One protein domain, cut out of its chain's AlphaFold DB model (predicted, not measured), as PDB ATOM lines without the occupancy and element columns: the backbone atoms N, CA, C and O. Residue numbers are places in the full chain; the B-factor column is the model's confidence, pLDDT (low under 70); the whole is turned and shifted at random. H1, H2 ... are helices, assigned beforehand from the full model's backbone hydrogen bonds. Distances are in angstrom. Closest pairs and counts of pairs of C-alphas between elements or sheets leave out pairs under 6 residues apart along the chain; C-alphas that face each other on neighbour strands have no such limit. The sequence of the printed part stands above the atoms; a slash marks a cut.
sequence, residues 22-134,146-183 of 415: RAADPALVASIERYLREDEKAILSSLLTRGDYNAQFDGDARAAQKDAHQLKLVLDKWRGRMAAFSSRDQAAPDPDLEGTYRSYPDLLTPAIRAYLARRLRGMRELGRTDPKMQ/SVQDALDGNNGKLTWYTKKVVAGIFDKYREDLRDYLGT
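What this domain is: This is residues 22 to 134 and 146 to 183 of the 415 residues of an uncharacterized protein of Elusimicrobia bacterium GWA2_69_24 (UniProt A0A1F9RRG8). Two long helices, H4 and H9, overlap near their last residues and run out from there opposite ways, a wide V that makes the long axis. H2 sits inside the corner of this V with H6 side by side with it; H6 runs on away from H9 as an arm with H7 at its far end, H3 folds back along H4 with H1 across it, and small H5 and H8 lie towards the other end of H9. The printed part has 151 residues with nine named helices, H1 to H9 in chain order, and no named strand: all helix. It is only just compact, close to loose, with a radius of gyration of the C-alphas of 17.3 A, and only just elongated, spanning 55 by 36 by 32 A.

Where its parts are: Find C-alpha 68 at (61.521, -34.956, -14.754); from there H4, residues 68 to 90, runs 32.2 A to C-alpha 90 at (51.554, -8.118, -0.076). H9, residues 160 to 182, runs 32.9 A and ends at C-alpha 182, at (58.070, -17.652, 5.059). Look next for H6, residues 110 to 127, 25.3 A, and H3, residues 51 to 64, 20.0 A. The shorter helices are H1, residues 26 to 33; H2, 38 to 47; H5, 104 to 107; H7, 131 to 134; and H8, 146 to 153.

How they stand to each other: Begin at Gln 90 and Arg 174, the closest C-alphas of H4 and H9, 5.3 A apart: residues 83 to 90 touch 174 to 181 at a steep tilt of 41 degrees, opposite ways. H2 and H4 are the hubs, touching three helices each. H2 touches H4 at Leu 44 and Met 82, C-alphas 6.4 A apart, only just about perpendicular at 73 degrees. H2 touches H6 at a shallow tilt of 24 degrees, opposite ways, with C-alphas 46 and 111 closest at 4.1 A. H3 and H4 form a helical hairpin, closest at C-alphas 64 and 71, 4.0 A. H1 touches H3 about perpendicular, at 74 degrees, with C-alphas 28 and 61 closest at 5.8 A. H7 touches H6 at C-alphas 134 and 127, 3.9 A apart. H5 and H8 only just touch, with 3 pairs of C-alphas within 8 A, the closest those of Tyr 104 and Gln 148 at 5.6 A. Every O i to N i+4 pair is within hydrogen-bond range in H1, H2, H3, H4, H6, H8 and H9; H5 and H7 are too short for such a pair.

The domain as a whole: The C-alphas of Asp 67 and Asn 154 are the two farthest apart, at 55.3 A. Residues 135 to 145 are not printed, and C-alphas 134 and 146 are 18.3 A apart across this cut. The link from H4 to H5, residues 91 to 103, is long. Mean pLDDT of the printed part is 90.6; look for values under 70 at residues 22 to 23.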
ATOM      1  N   ARG A  22      42.982 -17.314 -24.033       62.88
ATOM      2  CA  ARG A  22      42.997 -18.774 -24.036       62.88
ATOM      3  C   ARG A  22      43.412 -19.191 -22.630       62.88
ATOM      4  O   ARG A  22      44.547 -18.946 -22.235       62.88
ATOM      5  N   ALA A  23      42.465 -19.694 -21.845       67.50
ATOM      6  CA  ALA A  23      42.777 -20.242 -20.536       67.50
ATOM      7  C   ALA A  23      43.844 -21.326 -20.727       67.50
ATOM      8  O   ALA A  23      43.774 -22.054 -21.726       67.50
ATOM      9  N   ALA A  24      44.813 -21.396 -19.809       75.31
ATOM     10  CA  ALA A  24      45.802 -22.460 -19.826       75.31
ATOM     11  C   ALA A  24      45.120 -23.821 -19.981       75.31
ATOM     12  O   ALA A  24      44.011 -24.031 -19.472       75.31
ATOM     13  N   ASP A  25      45.771 -24.736 -20.696       80.56
ATOM     14  CA  ASP A  25      45.216 -26.073 -20.899       80.56
ATOM     15  C   ASP A  25      44.984 -26.727 -19.521       80.56
ATOM     16  O   ASP A  25      45.941 -26.927 -18.762       80.56
ATOM     17  N   PRO A  26      43.729 -27.062 -19.163       83.69
ATOM     18  CA  PRO A  26      43.409 -27.560 -17.831       83.69
ATOM     19  C   PRO A  26      44.149 -28.860 -17.495       83.69
ATOM     20  O   PRO A  26      44.424 -29.106 -16.320       83.69
ATOM     21  N   ALA A  27      44.513 -29.676 -18.489       84.62
ATOM     22  CA  ALA A  27      45.296 -30.889 -18.268       84.62
ATOM     23  C   ALA A  27      46.755 -30.569 -17.904       84.62
ATOM     24  O   ALA A  27      47.326 -31.206 -17.016       84.62
ATOM     25  N   LEU A  28      47.341 -29.553 -18.547       84.25
ATOM     26  CA  LEU A  28      48.687 -29.071 -18.237       84.25
ATOM     27  C   LEU A  28      48.740 -28.477 -16.829       84.25
ATOM     28  O   LEU A  28      49.596 -28.861 -16.030       84.25
ATOM     29  N   VAL A  29      47.776 -27.612 -16.500       84.19
ATOM     30  CA  VAL A  29      47.630 -27.026 -15.161       84.19
ATOM     31  C   VAL A  29      47.511 -28.131 -14.114       84.19
ATOM     32  O   VAL A  29      48.303 -28.168 -13.175       84.19
ATOM     33  N   ALA A  30      46.603 -29.091 -14.314       88.88
ATOM     34  CA  ALA A  30      46.411 -30.204 -13.389       88.88
ATOM     35  C   ALA A  30      47.677 -31.059 -13.201       88.88
ATOM     36  O   ALA A  30      47.864 -31.630 -12.130       88.88
ATOM     37  N   SER A  31      48.546 -31.161 -14.214       88.06
ATOM     38  CA  SER A  31      49.800 -31.916 -14.124       88.06
ATOM     39  C   SER A  31      50.812 -31.253 -13.187       88.06
ATOM     40  O   SER A  31      51.367 -31.927 -12.324       88.06
ATOM     41  N   ILE A  32      50.976 -29.930 -13.282       91.31
ATOM     42  CA  ILE A  32      51.870 -29.154 -12.411       91.31
ATOM     43  C   ILE A  32      51.271 -29.021 -11.011       91.31
ATOM     44  O   ILE A  32      51.983 -29.172 -10.020       91.31
ATOM     45  N   GLU A  33      49.959 -28.788 -10.910       92.44
ATOM     46  CA  GLU A  33      49.269 -28.614  -9.630       92.44
ATOM     47  C   GLU A  33      49.431 -29.817  -8.692       92.44
ATOM     48  O   GLU A  33      49.397 -29.636  -7.479       92.44
ATOM     49  N   ARG A  34      49.658 -31.033  -9.205       94.81
ATOM     50  CA  ARG A  34      49.940 -32.215  -8.365       94.81
ATOM     51  C   ARG A  34      51.200 -32.069  -7.508       94.81
ATOM     52  O   ARG A  34      51.299 -32.732  -6.485       94.81
ATOM     53  N   TYR A  35      52.132 -31.211  -7.914       95.31
ATOM     54  CA  TYR A  35      53.399 -30.958  -7.219       95.31
ATOM     55  C   TYR A  35      53.376 -29.675  -6.378       95.31
ATOM     56  O   TYR A  35      54.394 -29.295  -5.793       95.31
ATOM     57  N   LEU A  36      52.226 -28.997  -6.334       95.31
ATOM     58  CA  LEU A  36      52.013 -27.772  -5.580       95.31
ATOM     59  C   LEU A  36      51.140 -28.048  -4.358       95.31
ATOM     60  O   LEU A  36      50.200 -28.844  -4.405       95.31
ATOM     61  N   ARG A  37      51.425 -27.347  -3.264       94.31
ATOM     62  CA  ARG A  37      50.549 -27.307  -2.089       94.31
ATOM     63  C   ARG A  37      49.291 -26.473  -2.372       94.31
ATOM     64  O   ARG A  37      49.221 -25.752  -3.367       94.31
ATOM     65  N   GLU A  38      48.273 -26.567  -1.518       90.38
ATOM     66  CA  GLU A  38      47.004 -25.843  -1.726       90.38
ATOM     67  C   GLU A  38      47.153 -24.314  -1.695       90.38
ATOM     68  O   GLU A  38      46.519 -23.615  -2.490       90.38
ATOM     69  N   ASP A  39      48.039 -23.790  -0.848       90.81
ATOM     70  CA  ASP A  39      48.410 -22.372  -0.823       90.81
ATOM     71  C   ASP A  39      49.094 -21.951  -2.136       90.81
ATOM     72  O   ASP A  39      48.693 -20.969  -2.762       90.81
ATOM     73  N   GLU A  40      50.056 -22.745  -2.619       95.44
ATOM     74  CA  GLU A  40      50.724 -22.525  -3.909       95.44
ATOM     75  C   GLU A  40      49.737 -22.539  -5.083       95.44
ATOM     76  O   GLU A  40      49.816 -21.683  -5.960       95.44
ATOM     77  N   LYS A  41      48.757 -23.453  -5.093       94.88
ATOM     78  CA  LYS A  41      47.714 -23.503  -6.133       94.88
ATOM     79  C   LYS A  41      46.874 -22.225  -6.164       94.88
ATOM     80  O   LYS A  41      46.527 -21.742  -7.246       94.88
ATOM     81  N   ALA A  42      46.533 -21.666  -5.003       91.56
ATOM     82  CA  ALA A  42      45.754 -20.432  -4.911       91.56
ATOM     83  C   ALA A  42      46.560 -19.204  -5.373       91.56
ATOM     84  O   ALA A  42      46.044 -18.357  -6.110       91.56
ATOM     85  N   ILE A  43      47.845 -19.140  -5.018       94.19
ATOM     86  CA  ILE A  43      48.757 -18.082  -5.476       94.19
ATOM     87  C   ILE A  43      49.000 -18.197  -6.983       94.19
ATOM     88  O   ILE A  43      48.881 -17.203  -7.696       94.19
ATOM     89  N   LEU A  44      49.248 -19.407  -7.494       94.62
ATOM     90  CA  LEU A  44      49.389 -19.659  -8.926       94.62
ATOM     91  C   LEU A  44      48.128 -19.231  -9.682       94.62
ATOM     92  O   LEU A  44      48.225 -18.510 -10.668       94.62
ATOM     93  N   SER A  45      46.941 -19.595  -9.188       91.12
ATOM     94  CA  SER A  45      45.667 -19.176  -9.790       91.12
ATOM     95  C   SER A  45      45.560 -17.650  -9.887       91.12
ATOM     96  O   SER A  45      45.110 -17.125 -10.903       91.12
ATOM     97  N   SER A  46      46.023 -16.933  -8.858       91.56
ATOM     98  CA  SER A  46      46.068 -15.465  -8.826       91.56
ATOM     99  C   SER A  46      47.040 -14.904  -9.863       91.56
ATOM    100  O   SER A  46      46.696 -13.987 -10.609       91.56
ATOM    101  N   LEU A  47      48.235 -15.488  -9.949       93.88
ATOM    102  CA  LEU A  47      49.276 -15.105 -10.897       93.88
ATOM    103  C   LEU A  47      48.828 -15.306 -12.353       93.88
ATOM    104  O   LEU A  47      49.051 -14.431 -13.188       93.88
ATOM    105  N   LEU A  48      48.139 -16.411 -12.646       93.44
ATOM    106  CA  LEU A  48      47.659 -16.757 -13.989       93.44
ATOM    107  C   LEU A  48      46.492 -15.888 -14.480       93.44
ATOM    108  O   LEU A  48      46.142 -15.949 -15.656       93.44
ATOM    109  N   THR A  49      45.918 -15.026 -13.632       90.62
ATOM    110  CA  THR A  49      44.960 -14.001 -14.097       90.62
ATOM    111  C   THR A  49      45.608 -12.935 -14.979       90.62
ATOM    112  O   THR A  49      44.913 -12.210 -15.691       90.62
ATOM    113  N   ARG A  50      46.941 -12.840 -14.955       90.56
ATOM    114  CA  ARG A  50      47.721 -11.955 -15.815       90.56
ATOM    115  C   ARG A  50      48.026 -12.671 -17.134       90.56
ATOM    116  O   ARG A  50      48.623 -13.749 -17.150       90.56
ATOM    117  N   GLY A  51      47.579 -12.085 -18.246       88.25
ATOM    118  CA  GLY A  51      47.585 -12.746 -19.558       88.25
ATOM    119  C   GLY A  51      48.973 -13.159 -20.063       88.25
ATOM    120  O   GLY A  51      49.106 -14.193 -20.713       88.25
ATOM    121  N   ASP A  52      50.009 -12.396 -19.717       92.06
ATOM    122  CA  ASP A  52      51.410 -12.692 -20.027       92.06
ATOM    123  C   ASP A  52      51.923 -13.934 -19.287       92.06
ATOM    124  O   ASP A  52      52.611 -14.765 -19.885       92.06
ATOM    125  N   TYR A  53      51.558 -14.103 -18.014       93.69
ATOM    126  CA  TYR A  53      51.915 -15.287 -17.235       93.69
ATOM    127  C   TYR A  53      51.182 -16.530 -17.730       93.69
ATOM    128  O   TYR A  53      51.792 -17.588 -17.828       93.69
ATOM    129  N   ASN A  54      49.911 -16.403 -18.105       91.62
ATOM    130  CA  ASN A  54      49.126 -17.522 -18.616       91.62
ATOM    131  C   ASN A  54      49.757 -18.154 -19.876       91.62
ATOM    132  O   ASN A  54      49.985 -19.361 -19.925       91.62
ATOM    133  N   ALA A  55      50.150 -17.334 -20.858       91.12
ATOM    134  CA  ALA A  55      50.786 -17.830 -22.083       91.12
ATOM    135  C   ALA A  55      52.163 -18.473 -21.821       91.12
ATOM    136  O   ALA A  55      52.528 -19.467 -22.450       91.12
ATOM    137  N   GLN A  56      52.929 -17.911 -20.883       94.62
ATOM    138  CA  GLN A  56      54.223 -18.466 -20.483       94.62
ATOM    139  C   GLN A  56      54.064 -19.794 -19.738       94.62
ATOM    140  O   GLN A  56      54.841 -20.714 -19.972       94.62
ATOM    141  N   PHE A  57      53.038 -19.909 -18.889       95.44
ATOM    142  CA  PHE A  57      52.737 -21.131 -18.151       95.44
ATOM    143  C   PHE A  57      52.417 -22.282 -19.095       95.44
ATOM    144  O   PHE A  57      52.977 -23.356 -18.935       95.44
ATOM    145  N   ASP A  58      51.593 -22.055 -20.120       92.69
ATOM    146  CA  ASP A  58      51.286 -23.080 -21.122       92.69
ATOM    147  C   ASP A  58      52.536 -23.590 -21.850       92.69
ATOM    148  O   ASP A  58      52.680 -24.793 -22.085       92.69
ATOM    149  N   GLY A  59      53.447 -22.683 -22.218       92.94
ATOM    150  CA  GLY A  59      54.714 -23.043 -22.854       92.94
ATOM    151  C   GLY A  59      55.600 -23.883 -21.934       92.94
ATOM    152  O   GLY A  59      56.069 -24.952 -22.332       92.94
ATOM    153  N   ASP A  60      55.771 -23.430 -20.694       95.31
ATOM    154  CA  ASP A  60      56.571 -24.113 -19.679       95.31
ATOM    155  C   ASP A  60      55.962 -25.470 -19.292       95.31
ATOM    156  O   ASP A  60      56.674 -26.461 -19.153       95.31
ATOM    157  N   ALA A  61      54.638 -25.560 -19.171       93.94
ATOM    158  CA  ALA A  61      53.958 -26.786 -18.778       93.94
ATOM    159  C   ALA A  61      54.080 -27.892 -19.830       93.94
ATOM    160  O   ALA A  61      54.198 -29.063 -19.481       93.94
ATOM    161  N   ARG A  62      54.132 -27.539 -21.119       92.94
ATOM    162  CA  ARG A  62      54.457 -28.504 -22.184       92.94
ATOM    163  C   ARG A  62      55.902 -28.983 -22.108       92.94
ATOM    164  O   ARG A  62      56.165 -30.143 -22.406       92.94
ATOM    165  N   ALA A  63      56.831 -28.108 -21.723       90.50
ATOM    166  CA  ALA A  63      58.227 -28.483 -21.507       90.50
ATOM    167  C   ALA A  63      58.355 -29.451 -20.315       90.50
ATOM    168  O   ALA A  63      58.966 -30.509 -20.439       90.50
ATOM    169  N   ALA A  64      57.653 -29.172 -19.213       92.31
ATOM    170  CA  ALA A  64      57.622 -30.021 -18.019       92.31
ATOM    171  C   ALA A  64      57.162 -31.467 -18.277       92.31
ATOM    172  O   ALA A  64      57.520 -32.365 -17.522       92.31
ATOM    173  N   GLN A  65      56.375 -31.716 -19.329       92.94
ATOM    174  CA  GLN A  65      55.906 -33.063 -19.673       92.94
ATOM    175  C   GLN A  65      56.956 -33.940 -20.359       92.94
ATOM    176  O   GLN A  65      56.743 -35.145 -20.476       92.94
ATOM    177  N   LYS A  66      58.061 -33.363 -20.840       92.06
ATOM    178  CA  LYS A  66      59.079 -34.113 -21.585       92.06
ATOM    179  C   LYS A  66      59.915 -35.004 -20.675       92.06
ATOM    180  O   LYS A  66      60.173 -36.152 -21.024       92.06
ATOM    181  N   ASP A  67      60.334 -34.478 -19.527       94.69
ATOM    182  CA  ASP A  67      61.182 -35.189 -18.575       94.69
ATOM    183  C   ASP A  67      61.115 -34.577 -17.160       94.69
ATOM    184  O   ASP A  67      60.679 -33.440 -16.953       94.69
ATOM    185  N   ALA A  68      61.558 -35.351 -16.164       94.56
ATOM    186  CA  ALA A  68      61.521 -34.956 -14.754       94.56
ATOM    187  C   ALA A  68      62.432 -33.759 -14.427       94.56
ATOM    188  O   ALA A  68      62.154 -33.009 -13.489       94.56
ATOM    189  N   HIS A  69      63.509 -33.564 -15.191       96.44
ATOM    190  CA  HIS A  69      64.422 -32.446 -14.998       96.44
ATOM    191  C   HIS A  69      63.761 -31.128 -15.428       96.44
ATOM    192  O   HIS A  69      63.748 -30.170 -14.655       96.44
ATOM    193  N   GLN A  70      63.102 -31.100 -16.589       95.44
ATOM    194  CA  GLN A  70      62.304 -29.958 -17.039       95.44
ATOM    195  C   GLN A  70      61.151 -29.660 -16.085       95.44
ATOM    196  O   GLN A  70      60.913 -28.493 -15.783       95.44
ATOM    197  N   LEU A  71      60.477 -30.683 -15.546       95.50
ATOM    198  CA  LEU A  71      59.460 -30.479 -14.513       95.50
ATOM    199  C   LEU A  71      60.033 -29.747 -13.292       95.50
ATOM    200  O   LEU A  71      59.427 -28.781 -12.827       95.50
ATOM    201  N   LYS A  72      61.203 -30.162 -12.790       95.94
ATOM    202  CA  LYS A  72      61.863 -29.487 -11.662       95.94
ATOM    203  C   LYS A  72      62.178 -28.026 -11.992       95.94
ATOM    204  O   LYS A  72      61.818 -27.150 -11.210       95.94
ATOM    205  N   LEU A  73      62.789 -27.755 -13.147       97.12
ATOM    206  CA  LEU A  73      63.108 -26.384 -13.566       97.12
ATOM    207  C   LEU A  73      61.850 -25.515 -13.676       97.12
ATOM    208  O   LEU A  73      61.839 -24.363 -13.242       97.12
ATOM    209  N   VAL A  74      60.763 -26.067 -14.216       96.62
ATOM    210  CA  VAL A  74      59.477 -25.370 -14.314       96.62
ATOM    211  C   VAL A  74      58.922 -25.073 -12.923       96.62
ATOM    212  O   VAL A  74      58.533 -23.936 -12.661       96.62
ATOM    213  N   LEU A  75      58.939 -26.035 -11.998       96.56
ATOM    214  CA  LEU A  75      58.491 -25.807 -10.621       96.56
ATOM    215  C   LEU A  75      59.322 -24.730  -9.913       96.56
ATOM    216  O   LEU A  75      58.745 -23.842  -9.287       96.56
ATOM    217  N   ASP A  76      60.647 -24.762 -10.045       97.31
ATOM    218  CA  ASP A  76      61.541 -23.781  -9.420       97.31
ATOM    219  C   ASP A  76      61.316 -22.374 -10.004       97.31
ATOM    220  O   ASP A  76      61.130 -21.409  -9.253       97.31
ATOM    221  N   LYS A  77      61.205 -22.258 -11.338       97.56
ATOM    222  CA  LYS A  77      60.842 -21.011 -12.035       97.56
ATOM    223  C   LYS A  77      59.512 -20.452 -11.529       97.56
ATOM    224  O   LYS A  77      59.420 -19.271 -11.181       97.56
ATOM    225  N   TRP A  78      58.467 -21.280 -11.475       97.56
ATOM    226  CA  TRP A  78      57.131 -20.828 -11.082       97.56
ATOM    227  C   TRP A  78      57.020 -20.519  -9.591       97.56
ATOM    228  O   TRP A  78      56.353 -19.548  -9.241       97.56
ATOM    229  N   ARG A  79      57.736 -21.229  -8.714       97.75
ATOM    230  CA  ARG A  79      57.869 -20.850  -7.296       97.75
ATOM    231  C   ARG A  79      58.569 -19.508  -7.122       97.75
ATOM    232  O   ARG A  79      58.111 -18.694  -6.324       97.75
ATOM    233  N   GLY A  80      59.610 -19.228  -7.906       97.69
ATOM    234  CA  GLY A  80      60.246 -17.909  -7.928       97.69
ATOM    235  C   GLY A  80      59.281 -16.798  -8.337       97.69
ATOM    236  O   GLY A  80      59.203 -15.761  -7.675       97.69
ATOM    237  N   ARG A  81      58.470 -17.037  -9.371       97.62
ATOM    238  CA  ARG A  81      57.441 -16.087  -9.822       97.62
ATOM    239  C   ARG A  81      56.316 -15.902  -8.811       97.62
ATOM    240  O   ARG A  81      55.906 -14.766  -8.590       97.62
ATOM    241  N   MET A  82      55.844 -16.978  -8.184       97.25
ATOM    242  CA  MET A  82      54.860 -16.911  -7.103       97.25
ATOM    243  C   MET A  82      55.405 -16.102  -5.930       97.25
ATOM    244  O   MET A  82      54.721 -15.205  -5.461       97.25
ATOM    245  N   ALA A  83      56.650 -16.327  -5.506       97.44
ATOM    246  CA  ALA A  83      57.258 -15.542  -4.436       97.44
ATOM    247  C   ALA A  83      57.397 -14.055  -4.809       97.44
ATOM    248  O   ALA A  83      57.031 -13.188  -4.017       97.44
ATOM    249  N   ALA A  84      57.855 -13.738  -6.025       96.75
ATOM    250  CA  ALA A  84      57.939 -12.356  -6.500       96.75
ATOM    251  C   ALA A  84      56.559 -11.678  -6.583       96.75
ATOM    252  O   ALA A  84      56.416 -10.504  -6.234       96.75
ATOM    253  N   PHE A  85      55.538 -12.420  -7.022       96.00
ATOM    254  CA  PHE A  85      54.151 -11.974  -7.025       96.00
ATOM    255  C   PHE A  85      53.657 -11.707  -5.603       96.00
ATOM    256  O   PHE A  85      53.226 -10.592  -5.331       96.00
ATOM    257  N   SER A  86      53.801 -12.672  -4.692       95.06
ATOM    258  CA  SER A  86      53.360 -12.553  -3.304       95.06
ATOM    259  C   SER A  86      54.031 -11.381  -2.591       95.06
ATOM    260  O   SER A  86      53.347 -10.635  -1.906       95.06
ATOM    261  N   SER A  87      55.336 -11.153  -2.789       96.25
ATOM    262  CA  SER A  87      56.026  -9.991  -2.202       96.25
ATOM    263  C   SER A  87      55.491  -8.660  -2.733       96.25
ATOM    264  O   SER A  87      55.329  -7.716  -1.966       96.25
ATOM    265  N   ARG A  88      55.192  -8.574  -4.036       95.75
ATOM    266  CA  ARG A  88      54.634  -7.355  -4.637       95.75
ATOM    267  C   ARG A  88      53.202  -7.099  -4.175       95.75
ATOM    268  O   ARG A  88      52.873  -5.967  -3.847       95.75
ATOM    269  N   ASP A  89      52.369  -8.132  -4.179       93.25
ATOM    270  CA  ASP A  89      50.941  -8.011  -3.869       93.25
ATOM    271  C   ASP A  89      50.705  -7.808  -2.366       93.25
ATOM    272  O   ASP A  89      49.842  -7.032  -1.971       93.25
ATOM    273  N   GLN A  90      51.549  -8.399  -1.513       93.81
ATOM    274  CA  GLN A  90      51.554  -8.118  -0.076       93.81
ATOM    275  C   GLN A  90      51.851  -6.640   0.226       93.81
ATOM    276  O   GLN A  90      51.289  -6.088   1.168       93.81
ATOM    277  N   ALA A  91      52.729  -6.010  -0.561       93.31
ATOM    278  CA  ALA A  91      53.089  -4.600  -0.426       93.31
ATOM    279  C   ALA A  91      52.115  -3.646  -1.144       93.31
ATOM    280  O   ALA A  91      52.303  -2.430  -1.088       93.31
ATOM    281  N   ALA A  92      51.100  -4.167  -1.844       92.56
ATOM    282  CA  ALA A  92      50.127  -3.334  -2.533       92.56
ATOM    283  C   ALA A  92      49.286  -2.540  -1.516       92.56
ATOM    284  O   ALA A  92      48.927  -3.093  -0.471       92.56
ATOM    285  N   PRO A  93      48.946  -1.270  -1.808       92.31
ATOM    286  CA  PRO A  93      48.099  -0.468  -0.932       92.31
ATOM    287  C   PRO A  93      46.729  -1.122  -0.738       92.31
ATOM    288  O   PRO A  93      46.297  -1.950  -1.545       92.31
ATOM    289  N   ASP A  94      46.052  -0.758   0.350       88.75
ATOM    290  CA  ASP A  94      44.678  -1.195   0.583       88.75
ATOM    291  C   ASP A  94      43.754  -0.776  -0.563       88.75
ATOM    292  O   ASP A  94      43.944   0.293  -1.153       88.75
ATOM    293  N   PRO A  95      42.756  -1.609  -0.903       87.75
ATOM    294  CA  PRO A  95      41.723  -1.211  -1.848       87.75
ATOM    295  C   PRO A  95      40.993   0.033  -1.324       87.75
ATOM    296  O   PRO A  95      40.736   0.162  -0.127       87.75
ATOM    297  N   ASP A  96      40.615   0.934  -2.229       91.19
ATOM    298  CA  ASP A  96      39.855   2.139  -1.880       91.19
ATOM    299  C   ASP A  96      38.393   1.818  -1.533       91.19
ATOM    300  O   ASP A  96      37.492   2.020  -2.339       91.19
ATOM    301  N   LEU A  97      38.137   1.347  -0.313       91.62
ATOM    302  CA  LEU A  97      36.800   0.950   0.139       91.62
ATOM    303  C   LEU A  97      35.780   2.107   0.216       91.62
ATOM    304  O   LEU A  97      34.613   1.862   0.530       91.62
ATOM    305  N   GLU A  98      36.180   3.352  -0.050       92.44
ATOM    306  CA  GLU A  98      35.281   4.512  -0.117       92.44
ATOM    307  C   GLU A  98      34.640   4.700  -1.505       92.44
ATOM    308  O   GLU A  98      33.729   5.518  -1.666       92.44
ATOM    309  N   GLY A  99      35.069   3.913  -2.496       90.44
ATOM    310  CA  GLY A  99      34.557   3.945  -3.861       90.44
ATOM    311  C   GLY A  99      33.081   3.551  -4.018       90.44
ATOM    312  O   GLY A  99      32.412   3.046  -3.113       90.44
ATOM    313  N   THR A 100      32.558   3.784  -5.225       90.38
ATOM    314  CA  THR A 100      31.248   3.268  -5.656       90.38
ATOM    315  C   THR A 100      31.461   2.090  -6.594       90.38
ATOM    316  O   THR A 100      32.107   2.226  -7.633       90.38
ATOM    317  N   TYR A 101      30.896   0.943  -6.239       91.44
ATOM    318  CA  TYR A 101      31.129  -0.333  -6.898       91.44
ATOM    319  C   TYR A 101      29.836  -0.879  -7.474       91.44
ATOM    320  O   TYR A 101      28.808  -0.880  -6.806       91.44
ATOM    321  N   ARG A 102      29.869  -1.360  -8.718       87.19
ATOM    322  CA  ARG A 102      28.664  -1.919  -9.351       87.19
ATOM    323  C   ARG A 102      28.385  -3.338  -8.879       87.19
ATOM    324  O   ARG A 102      27.249  -3.788  -8.956       87.19
ATOM    325  N   SER A 103      29.417  -4.048  -8.438       85.75
ATOM    326  CA  SER A 103      29.317  -5.452  -8.064       85.75
ATOM    327  C   SER A 103      30.432  -5.861  -7.103       85.75
ATOM    328  O   SER A 103      31.475  -5.210  -7.028       85.75
ATOM    329  N   TYR A 104      30.236  -6.966  -6.380       81.62
ATOM    330  CA  TYR A 104      31.271  -7.537  -5.518       81.62
ATOM    331  C   TYR A 104      32.578  -7.852  -6.267       81.62
ATOM    332  O   TYR A 104      33.648  -7.544  -5.748       81.62
ATOM    333  N   PRO A 105      32.552  -8.400  -7.498       84.06
ATOM    334  CA  PRO A 105      33.760  -8.549  -8.295       84.06
ATOM    335  C   PRO A 105      34.546  -7.253  -8.500       84.06
ATOM    336  O   PRO A 105      35.768  -7.332  -8.530       84.06
ATOM    337  N   ASP A 106      33.901  -6.088  -8.602       86.06
ATOM    338  CA  ASP A 106      34.596  -4.804  -8.795       86.06
ATOM    339  C   ASP A 106      35.372  -4.355  -7.549       86.06
ATOM    340  O   ASP A 106      36.321  -3.582  -7.662       86.06
ATOM    341  N   LEU A 107      35.000  -4.862  -6.367       86.69
ATOM    342  CA  LEU A 107      35.736  -4.640  -5.117       86.69
ATOM    343  C   LEU A 107      37.055  -5.403  -5.070       86.69
ATOM    344  O   LEU A 107      37.981  -5.014  -4.362       86.69
ATOM    345  N   LEU A 108      37.112  -6.535  -5.765       88.38
ATOM    346  CA  LEU A 108      38.228  -7.457  -5.690       88.38
ATOM    347  C   LEU A 108      39.112  -7.326  -6.921       88.38
ATOM    348  O   LEU A 108      38.645  -7.366  -8.062       88.38
ATOM    349  N   THR A 109      40.423  -7.295  -6.702       87.56
ATOM    350  CA  THR A 109      41.364  -7.432  -7.810       87.56
ATOM    351  C   THR A 109      41.161  -8.792  -8.500       87.56
ATOM    352  O   THR A 109      40.762  -9.768  -7.850       87.56
ATOM    353  N   PRO A 110      41.446  -8.916  -9.812       86.81
ATOM    354  CA  PRO A 110      41.382 -10.202 -10.508       86.81
ATOM    355  C   PRO A 110      42.158 -11.311  -9.782       86.81
ATOM    356  O   PRO A 110      41.659 -12.430  -9.667       86.81
ATOM    357  N   ALA A 111      43.323 -10.969  -9.225       84.69
ATOM    358  CA  ALA A 111      44.149 -11.858  -8.420       84.69
ATOM    359  C   ALA A 111      43.399 -12.396  -7.194       84.69
ATOM    360  O   ALA A 111      43.302 -13.609  -7.026       84.69
ATOM    361  N   ILE A 112      42.792 -11.521  -6.386       88.31
ATOM    362  CA  ILE A 112      42.054 -11.930  -5.183       88.31
ATOM    363  C   ILE A 112      40.814 -12.751  -5.545       88.31
ATOM    364  O   ILE A 112      40.495 -13.720  -4.860       88.31
ATOM    365  N   ARG A 113      40.134 -12.438  -6.655       89.75
ATOM    366  CA  ARG A 113      39.012 -13.266  -7.133       89.75
ATOM    367  C   ARG A 113      39.457 -14.690  -7.441       89.75
ATOM    368  O   ARG A 113      38.808 -15.638  -7.005       89.75
ATOM    369  N   ALA A 114      40.561 -14.850  -8.168       86.38
ATOM    370  CA  ALA A 114      41.096 -16.169  -8.489       86.38
ATOM    371  C   ALA A 114      41.606 -16.903  -7.240       86.38
ATOM    372  O   ALA A 114      41.335 -18.097  -7.087       86.38
ATOM    373  N   TYR A 115      42.253 -16.183  -6.320       89.19
ATOM    374  CA  TYR A 115      42.649 -16.696  -5.011       89.19
ATOM    375  C   TYR A 115      41.455 -17.276  -4.244       89.19
ATOM    376  O   TYR A 115      41.447 -18.455  -3.879       89.19
ATOM    377  N   LEU A 116      40.414 -16.462  -4.041       87.69
ATOM    378  CA  LEU A 116      39.218 -16.845  -3.298       87.69
ATOM    379  C   LEU A 116      38.481 -17.987  -3.985       87.69
ATOM    380  O   LEU A 116      38.078 -18.929  -3.312       87.69
ATOM    381  N   ALA A 117      38.345 -17.954  -5.313       88.81
ATOM    382  CA  ALA A 117      37.714 -19.033  -6.064       88.81
ATOM    383  C   ALA A 117      38.439 -20.372  -5.853       88.81
ATOM    384  O   ALA A 117      37.788 -21.405  -5.667       88.81
ATOM    385  N   ARG A 118      39.780 -20.363  -5.837       89.31
ATOM    386  CA  ARG A 118      40.568 -21.570  -5.574       89.31
ATOM    387  C   ARG A 118      40.433 -22.029  -4.126       89.31
ATOM    388  O   ARG A 118      40.174 -23.207  -3.892       89.31
ATOM    389  N   ARG A 119      40.531 -21.110  -3.164       85.75
ATOM    390  CA  ARG A 119      40.419 -21.433  -1.736       85.75
ATOM    391  C   ARG A 119      39.029 -21.946  -1.365       85.75
ATOM    392  O   ARG A 119      38.917 -22.933  -0.650       85.75
ATOM    393  N   LEU A 120      37.973 -21.351  -1.918       87.38
ATOM    394  CA  LEU A 120      36.590 -21.823  -1.795       87.38
ATOM    395  C   LEU A 120      36.423 -23.244  -2.340       87.38
ATOM    396  O   LEU A 120      35.728 -24.055  -1.732       87.38
ATOM    397  N   ARG A 121      37.073 -23.571  -3.463       89.06
ATOM    398  CA  ARG A 121      37.069 -24.936  -4.005       89.06
ATOM    399  C   ARG A 121      37.760 -25.916  -3.054       89.06
ATOM    400  O   ARG A 121      37.165 -26.944  -2.749       89.06
ATOM    401  N   GLY A 122      38.942 -25.567  -2.545       86.12
ATOM    402  CA  GLY A 122      39.670 -26.388  -1.573       86.12
ATOM    403  C   GLY A 122      38.873 -26.613  -0.284       86.12
ATOM    404  O   GLY A 122      38.724 -27.748   0.157       86.12
ATOM    405  N   MET A 123      38.257 -25.559   0.267       85.50
ATOM    406  CA  MET A 123      37.383 -25.670   1.443       85.50
ATOM    407  C   MET A 123      36.170 -26.562   1.183       85.50
ATOM    408  O   MET A 123      35.813 -27.361   2.036       85.50
ATOM    409  N   ARG A 124      35.559 -26.481  -0.004       91.00
ATOM    410  CA  ARG A 124      34.447 -27.363  -0.381       91.00
ATOM    411  C   ARG A 124      34.882 -28.822  -0.512       91.00
ATOM    412  O   ARG A 124      34.109 -29.718  -0.191       91.00
ATOM    413  N   GLU A 125      36.076 -29.075  -1.039       89.38
ATOM    414  CA  GLU A 125      36.619 -30.428  -1.174       89.38
ATOM    415  C   GLU A 125      36.931 -31.036   0.194       89.38
ATOM    416  O   GLU A 125      36.461 -32.138   0.473       89.38
ATOM    417  N   LEU A 126      37.605 -30.282   1.067       87.00
ATOM    418  CA  LEU A 126      37.853 -30.659   2.461       87.00
ATOM    419  C   LEU A 126      36.556 -30.787   3.268       87.00
ATOM    420  O   LEU A 126      36.433 -31.690   4.090       87.00
ATOM    421  N   GLY A 127      35.560 -29.944   2.989       90.50
ATOM    422  CA  GLY A 127      34.239 -29.970   3.615       90.50
ATOM    423  C   GLY A 127      33.478 -31.279   3.398       90.50
ATOM    424  O   GLY A 127      32.654 -31.665   4.222       90.50
ATOM    425  N   ARG A 128      33.794 -32.029   2.330       92.56
ATOM    426  CA  ARG A 128      33.223 -33.371   2.125       92.56
ATOM    427  C   ARG A 128      33.691 -34.377   3.172       92.56
ATOM    428  O   ARG A 128      32.984 -35.347   3.424       92.56
ATOM    429  N   THR A 129      34.882 -34.173   3.724       93.81
ATOM    430  CA  THR A 129      35.499 -35.059   4.717       93.81
ATOM    431  C   THR A 129      35.460 -34.483   6.130       93.81
ATOM    432  O   THR A 129      35.458 -35.247   7.088       93.81
ATOM    433  N   ASP A 130      35.403 -33.157   6.266       93.19
ATOM    434  CA  ASP A 130      35.372 -32.442   7.541       93.19
ATOM    435  C   ASP A 130      34.153 -31.497   7.609       93.19
ATOM    436  O   ASP A 130      34.149 -30.449   6.954       93.19
ATOM    437  N   PRO A 131      33.133 -31.812   8.430       92.69
ATOM    438  CA  PRO A 131      31.948 -30.973   8.598       92.69
ATOM    439  C   PRO A 131      32.264 -29.524   8.992       92.69
ATOM    440  O   PRO A 131      31.583 -28.607   8.541       92.69
ATOM    441  N   LYS A 132      33.333 -29.281   9.765       88.25
ATOM    442  CA  LYS A 132      33.697 -27.917  10.183       88.25
ATOM    443  C   LYS A 132      34.128 -27.057   8.997       88.25
ATOM    444  O   LYS A 132      33.837 -25.863   8.957       88.25
ATOM    445  N   MET A 133      34.807 -27.661   8.022       87.19
ATOM    446  CA  MET A 133      35.203 -26.973   6.791       87.19
ATOM    447  C   MET A 133      34.003 -26.706   5.882       87.19
ATOM    448  O   MET A 133      33.960 -25.667   5.223       87.19
ATOM    449  N   GLN A 134      33.009 -27.598   5.878       90.31
ATOM    450  CA  GLN A 134      31.753 -27.370   5.169       90.31
ATOM    451  C   GLN A 134      30.996 -26.172   5.760       90.31
ATOM    452  O   GLN A 134      30.593 -25.284   5.009       90.31
ATOM    453  N   SER A 146      25.674 -11.699   1.225       83.56
ATOM    454  CA  SER A 146      25.244 -10.519   1.993       83.56
ATOM    455  C   SER A 146      25.964  -9.234   1.568       83.56
ATOM    456  O   SER A 146      25.368  -8.159   1.579       83.56
ATOM    457  N   VAL A 147      27.233  -9.338   1.151       84.12
ATOM    458  CA  VAL A 147      27.991  -8.201   0.611       84.12
ATOM    459  C   VAL A 147      27.387  -7.725  -0.705       84.12
ATOM    460  O   VAL A 147      27.205  -6.522  -0.882       84.12
ATOM    461  N   GLN A 148      27.065  -8.653  -1.607       87.12
ATOM    462  CA  GLN A 148      26.429  -8.331  -2.883       87.12
ATOM    463  C   GLN A 148      25.056  -7.676  -2.667       87.12
ATOM    464  O   GLN A 148      24.812  -6.601  -3.206       87.12
ATOM    465  N   ASP A 149      24.219  -8.251  -1.802       86.81
ATOM    466  CA  ASP A 149      22.899  -7.696  -1.479       86.81
ATOM    467  C   ASP A 149      23.017  -6.271  -0.887       86.81
ATOM    468  O   ASP A 149      22.211  -5.386  -1.189       86.81
ATOM    469  N   ALA A 150      24.053  -6.013  -0.075       84.50
ATOM    470  CA  ALA A 150      24.325  -4.690   0.485       84.50
ATOM    471  C   ALA A 150      24.794  -3.668  -0.566       84.50
ATOM    472  O   ALA A 150      24.448  -2.493  -0.456       84.50
ATOM    473  N   LEU A 151      25.566  -4.085  -1.575       87.44
ATOM    474  CA  LEU A 151      25.957  -3.216  -2.692       87.44
ATOM    475  C   LEU A 151      24.741  -2.824  -3.535       87.44
ATOM    476  O   LEU A 151      24.564  -1.640  -3.838       87.44
ATOM    477  N   ASP A 152      23.893  -3.802  -3.852       87.44
ATOM    478  CA  ASP A 152      22.696  -3.608  -4.671       87.44
ATOM    479  C   ASP A 152      21.688  -2.681  -3.972       87.44
ATOM    480  O   ASP A 152      21.082  -1.816  -4.605       87.44
ATOM    481  N   GLY A 153      21.554  -2.799  -2.646       90.44
ATOM    482  CA  GLY A 153      20.653  -1.964  -1.849       90.44
ATOM    483  C   GLY A 153      21.142  -0.536  -1.583       90.44
ATOM    484  O   GLY A 153      20.340   0.309  -1.188       90.44
ATOM    485  N   ASN A 154      22.432  -0.243  -1.774       88.44
ATOM    486  CA  ASN A 154      23.052   0.994  -1.286       88.44
ATOM    487  C   ASN A 154      23.728   1.815  -2.398       88.44
ATOM    488  O   ASN A 154      24.729   2.497  -2.166       88.44
ATOM    489  N   ASN A 155      23.191   1.742  -3.624       88.62
ATOM    490  CA  ASN A 155      23.714   2.417  -4.821       88.62
ATOM    491  C   ASN A 155      25.209   2.143  -5.062       88.62
ATOM    492  O   ASN A 155      25.954   3.038  -5.463       88.62
ATOM    493  N   GLY A 156      25.668   0.927  -4.757       87.75
ATOM    494  CA  GLY A 156      27.067   0.539  -4.910       87.75
ATOM    495  C   GLY A 156      28.021   1.071  -3.838       87.75
ATOM    496  O   GLY A 156      29.229   0.857  -3.941       87.75
ATOM    497  N   LYS A 157      27.526   1.762  -2.803       90.00
ATOM    498  CA  LYS A 157      28.354   2.210  -1.677       90.00
ATOM    499  C   LYS A 157      28.418   1.145  -0.592       90.00
ATOM    500  O   LYS A 157      27.395   0.682  -0.085       90.00
ATOM    501  N   LEU A 158      29.629   0.820  -0.159       88.56
ATOM    502  CA  LEU A 158      29.830  -0.095   0.957       88.56
ATOM    503  C   LEU A 158      29.328   0.516   2.267       88.56
ATOM    504  O   LEU A 158      29.690   1.635   2.636       88.56
ATOM    505  N   THR A 159      28.543  -0.253   3.018       90.06
ATOM    506  CA  THR A 159      28.261   0.091   4.415       90.06
ATOM    507  C   THR A 159      29.533  -0.061   5.249       90.06
ATOM    508  O   THR A 159      30.429  -0.825   4.889       90.06
ATOM    509  N   TRP A 160      29.609   0.609   6.400       92.00
ATOM    510  CA  TRP A 160      30.736   0.451   7.329       92.00
ATOM    511  C   TRP A 160      31.028  -1.020   7.675       92.00
ATOM    512  O   TRP A 160      32.188  -1.428   7.731       92.00
ATOM    513  N   TYR A 161      29.983  -1.835   7.850       84.75
ATOM    514  CA  TYR A 161      30.131  -3.261   8.132       84.75
ATOM    515  C   TYR A 161      30.749  -4.000   6.943       84.75
ATOM    516  O   TYR A 161      31.718  -4.738   7.103       84.75
ATOM    517  N   THR A 162      30.242  -3.745   5.735       86.25
ATOM    518  CA  THR A 162      30.764  -4.344   4.504       86.25
ATOM    519  C   THR A 162      32.232  -3.972   4.282       86.25
ATOM    520  O   THR A 162      33.029  -4.846   3.957       86.25
ATOM    521  N   LYS A 163      32.622  -2.714   4.542       90.88
ATOM    522  CA  LYS A 163      34.024  -2.270   4.468       90.88
ATOM    523  C   LYS A 163      34.923  -3.072   5.401       90.88
ATOM    524  O   LYS A 163      35.934  -3.597   4.955       90.88
ATOM    525  N   LYS A 164      34.538  -3.216   6.675       88.44
ATOM    526  CA  LYS A 164      35.332  -3.961   7.665       88.44
ATOM    527  C   LYS A 164      35.600  -5.395   7.249       88.44
ATOM    528  O   LYS A 164      36.692  -5.903   7.472       88.44
ATOM    529  N   VAL A 165      34.612  -6.061   6.669       84.25
ATOM    530  CA  VAL A 165      34.823  -7.452   6.292       84.25
ATOM    531  C   VAL A 165      35.558  -7.585   4.969       84.25
ATOM    532  O   VAL A 165      36.391  -8.477   4.853       84.25
ATOM    533  N   VAL A 166      35.308  -6.708   3.990       86.94
ATOM    534  CA  VAL A 166      36.151  -6.667   2.790       86.94
ATOM    535  C   VAL A 166      37.602  -6.458   3.227       86.94
ATOM    536  O   VAL A 166      38.434  -7.280   2.871       86.94
ATOM    537  N   ALA A 167      37.887  -5.488   4.102       90.19
ATOM    538  CA  ALA A 167      39.214  -5.319   4.700       90.19
ATOM    539  C   ALA A 167      39.737  -6.621   5.338       90.19
ATOM    540  O   ALA A 167      40.827  -7.058   4.995       90.19
ATOM    541  N   GLY A 168      38.927  -7.320   6.141       87.62
ATOM    542  CA  GLY A 168      39.310  -8.612   6.725       87.62
ATOM    543  C   GLY A 168      39.639  -9.713   5.701       87.62
ATOM    544  O   GLY A 168      40.524 -10.532   5.941       87.62
ATOM    545  N   ILE A 169      38.974  -9.739   4.538       87.38
ATOM    546  CA  ILE A 169      39.310 -10.656   3.434       87.38
ATOM    547  C   ILE A 169      40.683 -10.304   2.847       87.38
ATOM    548  O   ILE A 169      41.486 -11.204   2.592       87.38
ATOM    549  N   PHE A 170      40.958  -9.013   2.641       89.38
ATOM    550  CA  PHE A 170      42.256  -8.538   2.156       89.38
ATOM    551  C   PHE A 170      43.371  -8.803   3.176       89.38
ATOM    552  O   PHE A 170      44.441  -9.276   2.790       89.38
ATOM    553  N   ASP A 171      43.110  -8.590   4.466       90.38
ATOM    554  CA  ASP A 171      44.041  -8.903   5.549       90.38
ATOM    555  C   ASP A 171      44.380 -10.389   5.562       90.38
ATOM    556  O   ASP A 171      45.557 -10.752   5.589       90.38
ATOM    557  N   LYS A 172      43.364 -11.259   5.455       87.75
ATOM    558  CA  LYS A 172      43.593 -12.704   5.418       87.75
ATOM    559  C   LYS A 172      44.386 -13.127   4.187       87.75
ATOM    560  O   LYS A 172      45.319 -13.916   4.300       87.75
ATOM    561  N   TYR A 173      44.053 -12.577   3.022       91.25
ATOM    562  CA  TYR A 173      44.810 -12.810   1.796       91.25
ATOM    563  C   TYR A 173      46.285 -12.417   1.959       91.25
ATOM    564  O   TYR A 173      47.170 -13.206   1.639       91.25
ATOM    565  N   ARG A 174      46.566 -11.232   2.511       93.25
ATOM    566  CA  ARG A 174      47.941 -10.773   2.755       93.25
ATOM    567  C   ARG A 174      48.674 -11.593   3.808       93.25
ATOM    568  O   ARG A 174      49.887 -11.760   3.687       93.25
ATOM    569  N   GLU A 175      47.973 -12.074   4.830       92.81
ATOM    570  CA  GLU A 175      48.516 -13.020   5.803       92.81
ATOM    571  C   GLU A 175      48.927 -14.319   5.106       92.81
ATOM    572  O   GLU A 175      50.079 -14.719   5.217       92.81
ATOM    573  N   ASP A 176      48.058 -14.904   4.279       90.62
ATOM    574  CA  ASP A 176      48.383 -16.123   3.533       90.62
ATOM    575  C   ASP A 176      49.582 -15.912   2.576       90.62
ATOM    576  O   ASP A 176      50.447 -16.782   2.448       90.62
ATOM    577  N   LEU A 177      49.690 -14.740   1.929       93.94
ATOM    578  CA  LEU A 177      50.873 -14.380   1.132       93.94
ATOM    579  C   LEU A 177      52.137 -14.263   1.996       93.94
ATOM    580  O   LEU A 177      53.206 -14.712   1.576       93.94
ATOM    581  N   ARG A 178      52.032 -13.661   3.188       96.69
ATOM    582  CA  ARG A 178      53.137 -13.533   4.151       96.69
ATOM    583  C   ARG A 178      53.624 -14.903   4.601       96.69
ATOM    584  O   ARG A 178      54.827 -15.157   4.574       96.69
ATOM    585  N   ASP A 179      52.694 -15.772   4.971       95.31
ATOM    586  CA  ASP A 179      52.977 -17.121   5.444       95.31
ATOM    587  C   ASP A 179      53.658 -17.930   4.344       95.31
ATOM    588  O   ASP A 179      54.709 -18.530   4.575       95.31
ATOM    589  N   TYR A 180      53.140 -17.851   3.112       95.56
ATOM    590  CA  TYR A 180      53.777 -18.461   1.949       95.56
ATOM    591  C   TYR A 180      55.223 -17.982   1.769       95.56
ATOM    592  O   TYR A 180      56.122 -18.804   1.584       95.56
ATOM    593  N   LEU A 181      55.479 -16.674   1.871       97.19
ATOM    594  CA  LEU A 181      56.826 -16.104   1.747       97.19
ATOM    595  C   LEU A 181      57.802 -16.578   2.836       97.19
ATOM    596  O   LEU A 181      59.016 -16.531   2.608       97.19
ATOM    597  N   GLY A 182      57.293 -17.035   3.984       96.38
ATOM    598  CA  GLY A 182      58.070 -17.652   5.059       96.38
ATOM    599  C   GLY A 182      58.455 -19.113   4.801       96.38
ATOM    600  O   GLY A 182      59.353 -19.637   5.460       96.38
ATOM    601  N   THR A 183      57.827 -19.780   3.828       97.12
ATOM    602  CA  THR A 183      58.079 -21.201   3.543       97.12
ATOM    603  C   THR A 183      59.438 -21.445   2.878       97.12
ATOM    604  O   THR A 183      59.974 -20.598   2.156       97.12
TER     605      THR A 183